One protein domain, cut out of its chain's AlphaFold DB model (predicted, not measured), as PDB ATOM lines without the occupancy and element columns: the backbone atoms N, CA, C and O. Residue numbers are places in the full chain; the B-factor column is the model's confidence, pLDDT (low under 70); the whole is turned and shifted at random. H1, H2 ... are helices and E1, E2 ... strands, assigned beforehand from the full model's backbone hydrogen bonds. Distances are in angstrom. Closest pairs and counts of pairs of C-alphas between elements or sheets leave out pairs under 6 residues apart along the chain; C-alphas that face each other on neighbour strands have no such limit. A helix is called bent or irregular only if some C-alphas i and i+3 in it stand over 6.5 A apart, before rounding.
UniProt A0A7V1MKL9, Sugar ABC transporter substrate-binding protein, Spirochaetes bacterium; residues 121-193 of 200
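What this domain is: This is residues 121 to 193 of the 200 residues of the protein "Sugar ABC transporter substrate-binding protein" of Spirochaetes bacterium (UniProt A0A7V1MKL9). A small wall of two parallel strands, E1 and E2, has the long, irregular helix H2 over one face, and a second helix, H1, packs on H2 and stays clear of E2. H2 lies over both strands along much of its length, then turns sharply near residue 173, and its last turn comes back close to the beginning of E2. The printed part has 73 residues with two named helices and two named strands, in the order H1, E1, H2, E2 along the chain; the sheet has the order E1, E2 and is parallel, and the class is mostly helix. The whole is compact, with a radius of gyration of the C-alphas of 11.8 A, and the C-alphas span 35 by 26 by 20 A along their three main axes.

Where its parts are: Find C-alpha 121, of Trp 121, at (0.677, 5.298, -36.218); from there H1, residues 121 to 139, runs 25.9 A from first to last C-alpha and ends at Tyr 139. After eight residues, look at C-alpha 148 at (10.161, -1.752, -21.201), where E1 begins; it holds residues 148 to 152 and is 12.6 A long from first to last C-alpha. Step over Asn 153 and you reach H2, residues 154 to 179, which measures 20.1 A from its first to its last C-alpha. H2 is irregular, with C-alphas 174 and 177 standing 9.5 A apart, and it has a kink of 97 degrees near residue 173. Eight more residues lead to E2, residues 188 to 192, 13.3 A from first to last C-alpha; look for its end at C-alpha 192, (-2.718, -5.648, -20.642).

How they stand to each other: Begin with the sheet, where E1 and E2 are parallel neighbours with 32 degrees between their N-to-C directions. Look at C-alphas 148 and 188, which face each other at 4.6 A, and at C-alphas 152 and 192, which face each other at 5.1 A. Between the strands you will find N 150 and O 189 within hydrogen-bond range at 2.9 A, and N 152 and O 191 at 2.8 A. E1, H2 and E2 form a strand-helix-strand unit, two parallel neighbour strands with a helix between them along the chain, and its crossover is right-handed. The closest C-alphas of E1 and H2 are those of Ile 152 and Trp 164, 7.1 A apart. The closest C-alphas of H2 and E2 are those of Gly 179 and Val 188, 5.5 A apart. From H2 move on to H1: the two helices touch, with 30 pairs of C-alphas within 8 A, and the closest are those of Gly 128 and Ile 167 at 4.2 A. H2 touches H1 with residues 162 to 174 alone. Their lines stand at a steep tilt of 43 degrees, and they run the same way; the line of H2 is a rough one. H1 and E2 are apart. In H1 every O i to N i+4 pair is within hydrogen-bond range; in H2 12 of 22 such pairs are.

The domain as a whole: Look for the two C-alphas farthest apart at Gly 140 and Gln 155, with 35.5 A between them. The first and last printed C-alphas, of Trp 121 and Ala 193, are 19.2 A apart. The printed part has no cut. The link from E1 to H2 is tight, the links from H1 to E1 and from H2 to E2 are short, and no link is long. Read the B-factor column for the model's confidence: the mean pLDDT of the printed part is 95.0, and no printed residue is under 70.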
ATOM      1  N   TRP A 121      -0.659   5.720 -35.811       95.31
ATOM      2  CA  TRP A 121       0.677   5.298 -36.218       95.31
ATOM      3  C   TRP A 121       1.683   6.447 -36.118       95.31
ATOM      4  O   TRP A 121       2.726   6.301 -35.483       95.31
ATOM      5  N   GLY A 122       1.367   7.604 -36.706       96.19
ATOM      6  CA  GLY A 122       2.259   8.764 -36.691       96.19
ATOM      7  C   GLY A 122       2.562   9.273 -35.279       96.19
ATOM      8  O   GLY A 122       3.700   9.651 -34.992       96.19
ATOM      9  N   VAL A 123       1.575   9.250 -34.377       94.94
ATOM     10  CA  VAL A 123       1.773   9.603 -32.959       94.94
ATOM     11  C   VAL A 123       2.615   8.548 -32.235       94.94
ATOM     12  O   VAL A 123       3.506   8.899 -31.459       94.94
ATOM     13  N   ALA A 124       2.384   7.261 -32.507       96.62
ATOM     14  CA  ALA A 124       3.139   6.165 -31.904       96.62
ATOM     15  C   ALA A 124       4.618   6.181 -32.300       96.62
ATOM     16  O   ALA A 124       5.477   5.979 -31.448       96.62
ATOM     17  N   VAL A 125       4.925   6.471 -33.568       98.25
ATOM     18  CA  VAL A 125       6.309   6.608 -34.047       98.25
ATOM     19  C   VAL A 125       7.020   7.749 -33.321       98.25
ATOM     20  O   VAL A 125       8.076   7.524 -32.740       98.25
ATOM     21  N   GLN A 126       6.406   8.935 -33.249       98.12
ATOM     22  CA  GLN A 126       6.973  10.068 -32.499       98.12
ATOM     23  C   GLN A 126       7.190   9.730 -31.018       98.12
ATOM     24  O   GLN A 126       8.203  10.097 -30.426       98.12
ATOM     25  N   THR A 127       6.251   8.996 -30.417       97.31
ATOM     26  CA  THR A 127       6.376   8.529 -29.031       97.31
ATOM     27  C   THR A 127       7.546   7.556 -28.879       97.31
ATOM     28  O   THR A 127       8.316   7.674 -27.932       97.31
ATOM     29  N   GLY A 128       7.719   6.623 -29.818       97.88
ATOM     30  CA  GLY A 128       8.842   5.688 -29.837       97.88
ATOM     31  C   GLY A 128      10.196   6.386 -29.987       97.88
ATOM     32  O   GLY A 128      11.124   6.067 -29.249       97.88
ATOM     33  N   GLU A 129      10.300   7.373 -30.879       98.38
ATOM     34  CA  GLU A 129      11.516   8.182 -31.062       98.38
ATOM     35  C   GLU A 129      11.871   8.941 -29.779       98.38
ATOM     36  O   GLU A 129      13.028   8.961 -29.350       98.38
ATOM     37  N   TRP A 130      10.861   9.509 -29.116       98.19
ATOM     38  CA  TRP A 130      11.048  10.147 -27.821       98.19
ATOM     39  C   TRP A 130      11.508   9.142 -26.756       98.19
ATOM     40  O   TRP A 130      12.483   9.414 -26.061       98.19
ATOM     41  N   ILE A 131      10.894   7.956 -26.662       97.50
ATOM     42  CA  ILE A 131      11.318   6.899 -25.726       97.50
ATOM     43  C   ILE A 131      12.787   6.517 -25.948       97.50
ATOM     44  O   ILE A 131      13.529   6.413 -24.973       97.50
ATOM     45  N   VAL A 132      13.228   6.354 -27.200       98.25
ATOM     46  CA  VAL A 132      14.640   6.078 -27.528       98.25
ATOM     47  C   VAL A 132      15.550   7.175 -26.974       98.25
ATOM     48  O   VAL A 132      16.497   6.864 -26.258       98.25
ATOM     49  N   SER A 133      15.212   8.452 -27.192       98.00
ATOM     50  CA  SER A 133      15.997   9.564 -26.634       98.00
ATOM     51  C   SER A 133      16.065   9.533 -25.101       98.00
ATOM     52  O   SER A 133      17.117   9.774 -24.518       98.00
ATOM     53  N   GLN A 134      14.962   9.180 -24.436       97.50
ATOM     54  CA  GLN A 134      14.906   9.124 -22.976       97.50
ATOM     55  C   GLN A 134      15.667   7.930 -22.400       97.50
ATOM     56  O   GLN A 134      16.197   8.027 -21.296       97.50
ATOM     57  N   ILE A 135      15.752   6.816 -23.128       97.75
ATOM     58  CA  ILE A 135      16.594   5.680 -22.742       97.75
ATOM     59  C   ILE A 135      18.057   6.125 -22.636       97.75
ATOM     60  O   ILE A 135      18.717   5.857 -21.629       97.75
ATOM     61  N   ASP A 136      18.540   6.869 -23.627       96.56
ATOM     62  CA  ASP A 136      19.902   7.395 -23.617       96.56
ATOM     63  C   ASP A 136      20.096   8.461 -22.530       96.56
ATOM     64  O   ASP A 136      21.044   8.385 -21.749       96.56
ATOM     65  N   GLU A 137      19.183   9.431 -22.434       97.75
ATOM     66  CA  GLU A 137      19.307  10.559 -21.503       97.75
ATOM     67  C   GLU A 137      19.182  10.154 -20.028       97.75
ATOM     68  O   GLU A 137      19.921  10.663 -19.183       97.75
ATOM     69  N   VAL A 138      18.245   9.261 -19.701       97.12
ATOM     70  CA  VAL A 138      17.901   8.920 -18.311       97.12
ATOM     71  C   VAL A 138      18.674   7.703 -17.822       97.12
ATOM     72  O   VAL A 138      19.125   7.681 -16.676       97.12
ATOM     73  N   TYR A 139      18.832   6.691 -18.675       96.31
ATOM     74  CA  TYR A 139      19.433   5.412 -18.293       96.31
ATOM     75  C   TYR A 139      20.863   5.259 -18.817       96.31
ATOM     76  O   TYR A 139      21.556   4.322 -18.430       96.31
ATOM     77  N   GLY A 140      21.353   6.182 -19.650       97.31
ATOM     78  CA  GLY A 140      22.691   6.086 -20.234       97.31
ATOM     79  C   GLY A 140      22.800   4.988 -21.292       97.31
ATOM     80  O   GLY A 140      23.895   4.468 -21.506       97.31
ATOM     81  N   GLY A 141      21.674   4.618 -21.908       97.62
ATOM     82  CA  GLY A 141      21.601   3.656 -23.003       97.62
ATOM     83  C   GLY A 141      20.840   2.369 -22.677       97.62
ATOM     84  O   GLY A 141      20.563   2.033 -21.524       97.62
ATOM     85  N   TRP A 142      20.521   1.632 -23.741       97.62
ATOM     86  CA  TRP A 142      19.685   0.425 -23.725       97.62
ATOM     87  C   TRP A 142      20.190  -0.702 -22.817       97.62
ATOM     88  O   TRP A 142      19.394  -1.413 -22.201       97.62
ATOM     89  N   ASP A 143      21.507  -0.860 -22.690       97.12
ATOM     90  CA  ASP A 143      22.112  -1.910 -21.860       97.12
ATOM     91  C   ASP A 143      21.774  -1.751 -20.371       97.12
ATOM     92  O   ASP A 143      21.720  -2.746 -19.651       97.12
ATOM     93  N   ASN A 144      21.479  -0.526 -19.928       97.44
ATOM     94  CA  ASN A 144      21.112  -0.212 -18.546       97.44
ATOM     95  C   ASN A 144      19.599  -0.298 -18.285       97.44
ATOM     96  O   ASN A 144      19.154  -0.058 -17.162       97.44
ATOM     97  N   VAL A 145      18.798  -0.610 -19.308       96.62
ATOM     98  CA  VAL A 145      17.360  -0.857 -19.178       96.62
ATOM     99  C   VAL A 145      17.135  -2.355 -19.008       96.62
ATOM    100  O   VAL A 145      17.566  -3.144 -19.849       96.62
ATOM    101  N   ASP A 146      16.438  -2.758 -17.944       95.69
ATOM    102  CA  ASP A 146      16.083  -4.165 -17.713       95.69
ATOM    103  C   ASP A 146      14.852  -4.592 -18.527       95.69
ATOM    104  O   ASP A 146      14.804  -5.692 -19.076       95.69
ATOM    105  N   VAL A 147      13.836  -3.726 -18.586       96.06
ATOM    106  CA  VAL A 147      12.539  -4.012 -19.208       96.06
ATOM    107  C   VAL A 147      11.834  -2.721 -19.633       96.06
ATOM    108  O   VAL A 147      11.917  -1.699 -18.953       96.06
ATOM    109  N   VAL A 148      11.089  -2.785 -20.735       96.06
ATOM    110  CA  VAL A 148      10.161  -1.752 -21.201       96.06
ATOM    111  C   VAL A 148       8.758  -2.345 -21.243       96.06
ATOM    112  O   VAL A 148       8.485  -3.272 -22.005       96.06
ATOM    113  N   PHE A 149       7.849  -1.793 -20.444       95.44
ATOM    114  CA  PHE A 149       6.445  -2.190 -20.455       95.44
ATOM    115  C   PHE A 149       5.658  -1.327 -21.441       95.44
ATOM    116  O   PHE A 149       5.600  -0.106 -21.296       95.44
ATOM    117  N   ILE A 150       5.012  -1.965 -22.414       94.69
ATOM    118  CA  ILE A 150       4.066  -1.320 -23.323       94.69
ATOM    119  C   ILE A 150       2.656  -1.722 -22.895       94.69
ATOM    120  O   ILE A 150       2.235  -2.864 -23.087       94.69
ATOM    121  N   GLY A 151       1.944  -0.776 -22.286       92.31
ATOM    122  CA  GLY A 151       0.540  -0.945 -21.926       92.31
ATOM    123  C   GLY A 151      -0.329  -1.023 -23.179       92.31
ATOM    124  O   GLY A 151      -0.285  -0.127 -24.020       92.31
ATOM    125  N   ILE A 152      -1.116  -2.086 -23.301       91.75
ATOM    126  CA  ILE A 152      -2.043  -2.308 -24.411       91.75
ATOM    127  C   ILE A 152      -3.458  -2.501 -23.882       91.75
ATOM    128  O   ILE A 152      -3.651  -2.948 -22.755       91.75
ATOM    129  N   ASN A 153      -4.448  -2.220 -24.724       89.25
ATOM    130  CA  ASN A 153      -5.828  -2.613 -24.474       89.25
ATOM    131  C   ASN A 153      -6.325  -3.435 -25.676       89.25
ATOM    132  O   ASN A 153      -6.622  -2.870 -26.724       89.25
ATOM    133  N   PRO A 154      -6.432  -4.767 -25.578       85.19
ATOM    134  CA  PRO A 154      -6.875  -5.591 -26.704       85.19
ATOM    135  C   PRO A 154      -8.306  -5.285 -27.189       85.19
ATOM    136  O   PRO A 154      -8.644  -5.580 -28.336       85.19
ATOM    137  N   GLN A 155      -9.148  -4.689 -26.338       88.06
ATOM    138  CA  GLN A 155     -10.571  -4.447 -26.597       88.06
ATOM    139  C   GLN A 155     -10.822  -3.416 -27.712       88.06
ATOM    140  O   GLN A 155     -11.824  -3.512 -28.426       88.06
ATOM    141  N   VAL A 156      -9.901  -2.461 -27.897       87.38
ATOM    142  CA  VAL A 156     -10.061  -1.346 -28.854       87.38
ATOM    143  C   VAL A 156      -9.831  -1.738 -30.317       87.38
ATOM    144  O   VAL A 156     -10.120  -0.971 -31.236       87.38
ATOM    145  N   GLY A 157      -9.353  -2.962 -30.557       88.81
ATOM    146  CA  GLY A 157      -9.167  -3.515 -31.894       88.81
ATOM    147  C   GLY A 157      -7.957  -2.960 -32.659       88.81
ATOM    148  O   GLY A 157      -7.201  -2.108 -32.196       88.81
ATOM    149  N   ALA A 158      -7.759  -3.481 -33.874       89.50
ATOM    150  CA  ALA A 158      -6.502  -3.339 -34.614       89.50
ATOM    151  C   ALA A 158      -6.169  -1.904 -35.064       89.50
ATOM    152  O   ALA A 158      -5.000  -1.549 -35.154       89.50
ATOM    153  N   THR A 159      -7.173  -1.070 -35.354       87.94
ATOM    154  CA  THR A 159      -6.933   0.314 -35.803       87.94
ATOM    155  C   THR A 159      -6.347   1.180 -34.696       87.94
ATOM    156  O   THR A 159      -5.468   1.999 -34.959       87.94
ATOM    157  N   VAL A 160      -6.809   0.994 -33.459       86.69
ATOM    158  CA  VAL A 160      -6.256   1.712 -32.305       86.69
ATOM    159  C   VAL A 160      -4.971   1.054 -31.817       86.69
ATOM    160  O   VAL A 160      -4.067   1.756 -31.375       86.69
ATOM    161  N   ALA A 161      -4.803  -0.253 -32.048       91.38
ATOM    162  CA  ALA A 161      -3.552  -0.952 -31.763       91.38
ATOM    163  C   ALA A 161      -2.313  -0.383 -32.469       91.38
ATOM    164  O   ALA A 161      -1.196  -0.513 -31.969       91.38
ATOM    165  N   LEU A 162      -2.498   0.329 -33.584       92.88
ATOM    166  CA  LEU A 162      -1.416   1.070 -34.236       92.88
ATOM    167  C   LEU A 162      -0.738   2.090 -33.302       92.88
ATOM    168  O   LEU A 162       0.438   2.387 -33.500       92.88
ATOM    169  N   GLY A 163      -1.448   2.565 -32.272       91.12
ATOM    170  CA  GLY A 163      -0.962   3.507 -31.262       91.12
ATOM    171  C   GLY A 163       0.172   2.969 -30.384       91.12
ATOM    172  O   GLY A 163       0.935   3.749 -29.824       91.12
ATOM    173  N   TRP A 164       0.325   1.646 -30.291       93.94
ATOM    174  CA  TRP A 164       1.453   1.018 -29.598       93.94
ATOM    175  C   TRP A 164       2.334   0.185 -30.528       93.94
ATOM    176  O   TRP A 164       3.539   0.104 -30.302       93.94
ATOM    177  N   GLU A 165       1.796  -0.376 -31.616       95.50
ATOM    178  CA  GLU A 165       2.628  -1.081 -32.602       95.50
ATOM    179  C   GLU A 165       3.638  -0.134 -33.277       95.50
ATOM    180  O   GLU A 165       4.744  -0.564 -33.596       95.50
ATOM    181  N   GLY A 166       3.319   1.157 -33.442       97.12
ATOM    182  CA  GLY A 166       4.286   2.145 -33.935       97.12
ATOM    183  C   GLY A 166       5.437   2.418 -32.955       97.12
ATOM    184  O   GLY A 166       6.571   2.606 -33.388       97.12
ATOM    185  N   ILE A 167       5.186   2.352 -31.639       97.88
ATOM    186  CA  ILE A 167       6.244   2.446 -30.617       97.88
ATOM    187  C   ILE A 167       7.174   1.239 -30.744       97.88
ATOM    188  O   ILE A 167       8.392   1.385 -30.817       97.88
ATOM    189  N   VAL A 168       6.590   0.041 -30.819       97.69
ATOM    190  CA  VAL A 168       7.334  -1.215 -30.969       97.69
ATOM    191  C   VAL A 168       8.138  -1.245 -32.264       97.69
ATOM    192  O   VAL A 168       9.274  -1.708 -32.261       97.69
ATOM    193  N   TYR A 169       7.588  -0.712 -33.357       98.19
ATOM    194  CA  TYR A 169       8.321  -0.552 -34.609       98.19
ATOM    195  C   TYR A 169       9.612   0.248 -34.400       98.19
ATOM    196  O   TYR A 169      10.684  -0.230 -34.764       98.19
ATOM    197  N   VAL A 170       9.541   1.409 -33.743       98.50
ATOM    198  CA  VAL A 170      10.729   2.240 -33.488       98.50
ATOM    199  C   VAL A 170      11.723   1.549 -32.553       98.50
ATOM    200  O   VAL A 170      12.923   1.557 -32.829       98.50
ATOM    201  N   LEU A 171      11.252   0.912 -31.476       98.25
ATOM    202  CA  LEU A 171      12.126   0.176 -30.553       98.25
ATOM    203  C   LEU A 171      12.862  -0.964 -31.263       98.25
ATOM    204  O   LEU A 171      14.057  -1.148 -31.052       98.25
ATOM    205  N   LYS A 172      12.181  -1.692 -32.148       97.88
ATOM    206  CA  LYS A 172      12.787  -2.752 -32.954       97.88
ATOM    207  C   LYS A 172      13.821  -2.221 -33.944       97.88
ATOM    208  O   LYS A 172      14.880  -2.826 -34.083       97.88
ATOM    209  N   GLU A 173      13.541  -1.110 -34.622       98.25
ATOM    210  CA  GLU A 173      14.502  -0.505 -35.556       98.25
ATOM    211  C   GLU A 173      15.795  -0.068 -34.844       98.25
ATOM    212  O   GLU A 173      16.871  -0.146 -35.435       98.25
ATOM    213  N   ASN A 174      15.714   0.340 -33.572       98.19
ATOM    214  CA  ASN A 174      16.870   0.818 -32.806       98.19
ATOM    215  C   ASN A 174      17.592  -0.286 -32.014       98.19
ATOM    216  O   ASN A 174      18.816  -0.249 -31.900       98.19
ATOM    217  N   TYR A 175      16.861  -1.272 -31.484       97.75
ATOM    218  CA  TYR A 175      17.393  -2.275 -30.547       97.75
ATOM    219  C   TYR A 175      17.264  -3.724 -31.043       97.75
ATOM    220  O   TYR A 175      17.575  -4.673 -30.323       97.75
ATOM    221  N   GLY A 176      16.823  -3.924 -32.288       97.06
ATOM    222  CA  GLY A 176      16.721  -5.239 -32.911       97.06
ATOM    223  C   GLY A 176      15.731  -6.160 -32.195       97.06
ATOM    224  O   GLY A 176      14.634  -5.753 -31.813       97.06
ATOM    225  N   GLU A 177      16.108  -7.428 -32.030       96.69
ATOM    226  CA  GLU A 177      15.253  -8.448 -31.409       96.69
ATOM    227  C   GLU A 177      14.886  -8.129 -29.952       96.69
ATOM    228  O   GLU A 177      13.787  -8.468 -29.517       96.69
ATOM    229  N   GLU A 178      15.750  -7.427 -29.213       96.75
ATOM    230  CA  GLU A 178      15.461  -7.020 -27.832       96.75
ATOM    231  C   GLU A 178      14.384  -5.931 -27.734       96.75
ATOM    232  O   GLU A 178      13.787  -5.759 -26.672       96.75
ATOM    233  N   GLY A 179      14.134  -5.217 -28.836       96.94
ATOM    234  CA  GLY A 179      13.075  -4.221 -28.985       96.94
ATOM    235  C   GLY A 179      11.724  -4.802 -29.423       96.94
ATOM    236  O   GLY A 179      10.741  -4.067 -29.503       96.94
ATOM    237  N   ASP A 180      11.655  -6.102 -29.734       96.75
ATOM    238  CA  ASP A 180      10.456  -6.746 -30.277       96.75
ATOM    239  C   ASP A 180       9.761  -7.606 -29.203       96.75
ATOM    240  O   ASP A 180      10.283  -8.661 -28.838       96.75
ATOM    241  N   PRO A 181       8.570  -7.228 -28.700       94.81
ATOM    242  CA  PRO A 181       7.867  -7.979 -27.660       94.81
ATOM    243  C   PRO A 181       7.380  -9.361 -28.112       94.81
ATOM    244  O   PRO A 181       6.898 -10.146 -27.296       94.81
ATOM    245  N   LYS A 182       7.482  -9.683 -29.408       92.81
ATOM    246  CA  LYS A 182       7.144 -11.005 -29.953       92.81
ATOM    247  C   LYS A 182       8.328 -11.979 -29.863       92.81
ATOM    248  O   LYS A 182       8.136 -13.176 -30.080       92.81
ATOM    249  N   VAL A 183       9.533 -11.502 -29.532       95.38
ATOM    250  CA  VAL A 183      10.737 -12.329 -29.383       95.38
ATOM    251  C   VAL A 183      10.914 -12.778 -27.932       95.38
ATOM    252  O   VAL A 183      10.823 -11.999 -26.982       95.38
ATOM    253  N   LYS A 184      11.196 -14.069 -27.736       92.56
ATOM    254  CA  LYS A 184      11.454 -14.628 -26.405       92.56
ATOM    255  C   LYS A 184      12.747 -14.046 -25.828       92.56
ATOM    256  O   LYS A 184      13.804 -14.221 -26.418       92.56
ATOM    257  N   GLY A 185      12.663 -13.471 -24.630       90.12
ATOM    258  CA  GLY A 185      13.810 -12.846 -23.962       90.12
ATOM    259  C   GLY A 185      14.023 -11.380 -24.341       90.12
ATOM    260  O   GLY A 185      15.001 -10.796 -23.894       90.12
ATOM    261  N   SER A 186      13.108 -10.798 -25.123       96.50
ATOM    262  CA  SER A 186      13.040  -9.358 -25.359       96.50
ATOM    263  C   SER A 186      12.901  -8.580 -24.050       96.50
ATOM    264  O   SER A 186      12.259  -9.052 -23.105       96.50
ATOM    265  N   LYS A 187      13.480  -7.376 -24.010       96.81
ATOM    266  CA  LYS A 187      13.281  -6.440 -22.899       96.81
ATOM    267  C   LYS A 187      11.946  -5.713 -23.032       96.81
ATOM    268  O   LYS A 187      11.426  -5.218 -22.039       96.81
ATOM    269  N   VAL A 188      11.371  -5.642 -24.231       97.62
ATOM    270  CA  VAL A 188      10.054  -5.037 -24.449       97.62
ATOM    271  C   VAL A 188       8.975  -6.080 -24.201       97.62
ATOM    272  O   VAL A 188       9.019  -7.179 -24.744       97.62
ATOM    273  N   VAL A 189       7.972  -5.737 -23.398       96.00
ATOM    274  CA  VAL A 189       6.863  -6.639 -23.076       96.00
ATOM    275  C   VAL A 189       5.528  -5.917 -23.175       96.00
ATOM    276  O   VAL A 189       5.380  -4.778 -22.726       96.00
ATOM    277  N   TYR A 190       4.533  -6.598 -23.741       93.50
ATOM    278  CA  TYR A 190       3.155  -6.132 -23.674       93.50
ATOM    279  C   TYR A 190       2.548  -6.448 -22.315       93.50
ATOM    280  O   TYR A 190       2.654  -7.570 -21.818       93.50
ATOM    281  N   VAL A 191       1.867  -5.459 -21.750       92.50
ATOM    282  CA  VAL A 191       1.061  -5.609 -20.541       92.50
ATOM    283  C   VAL A 191      -0.352  -5.193 -20.883       92.50
ATOM    284  O   VAL A 191      -0.559  -4.097 -21.397       92.50
ATOM    285  N   ASP A 192      -1.320  -6.059 -20.601       89.12
ATOM    286  CA  ASP A 192      -2.718  -5.648 -20.642       89.12
ATOM    287  C   ASP A 192      -2.936  -4.604 -19.542       89.12
ATOM    288  O   ASP A 192      -2.851  -4.906 -18.351       89.12
ATOM    289  N   ALA A 193      -3.127  -3.356 -19.959       83.44
ATOM    290  CA  ALA A 193      -3.338  -2.230 -19.064       83.44
ATOM    291  C   ALA A 193      -4.799  -2.141 -18.589       83.44
ATOM    292  O   ALA A 193      -5.137  -1.242 -17.820       83.44
TER     293      ALA A 193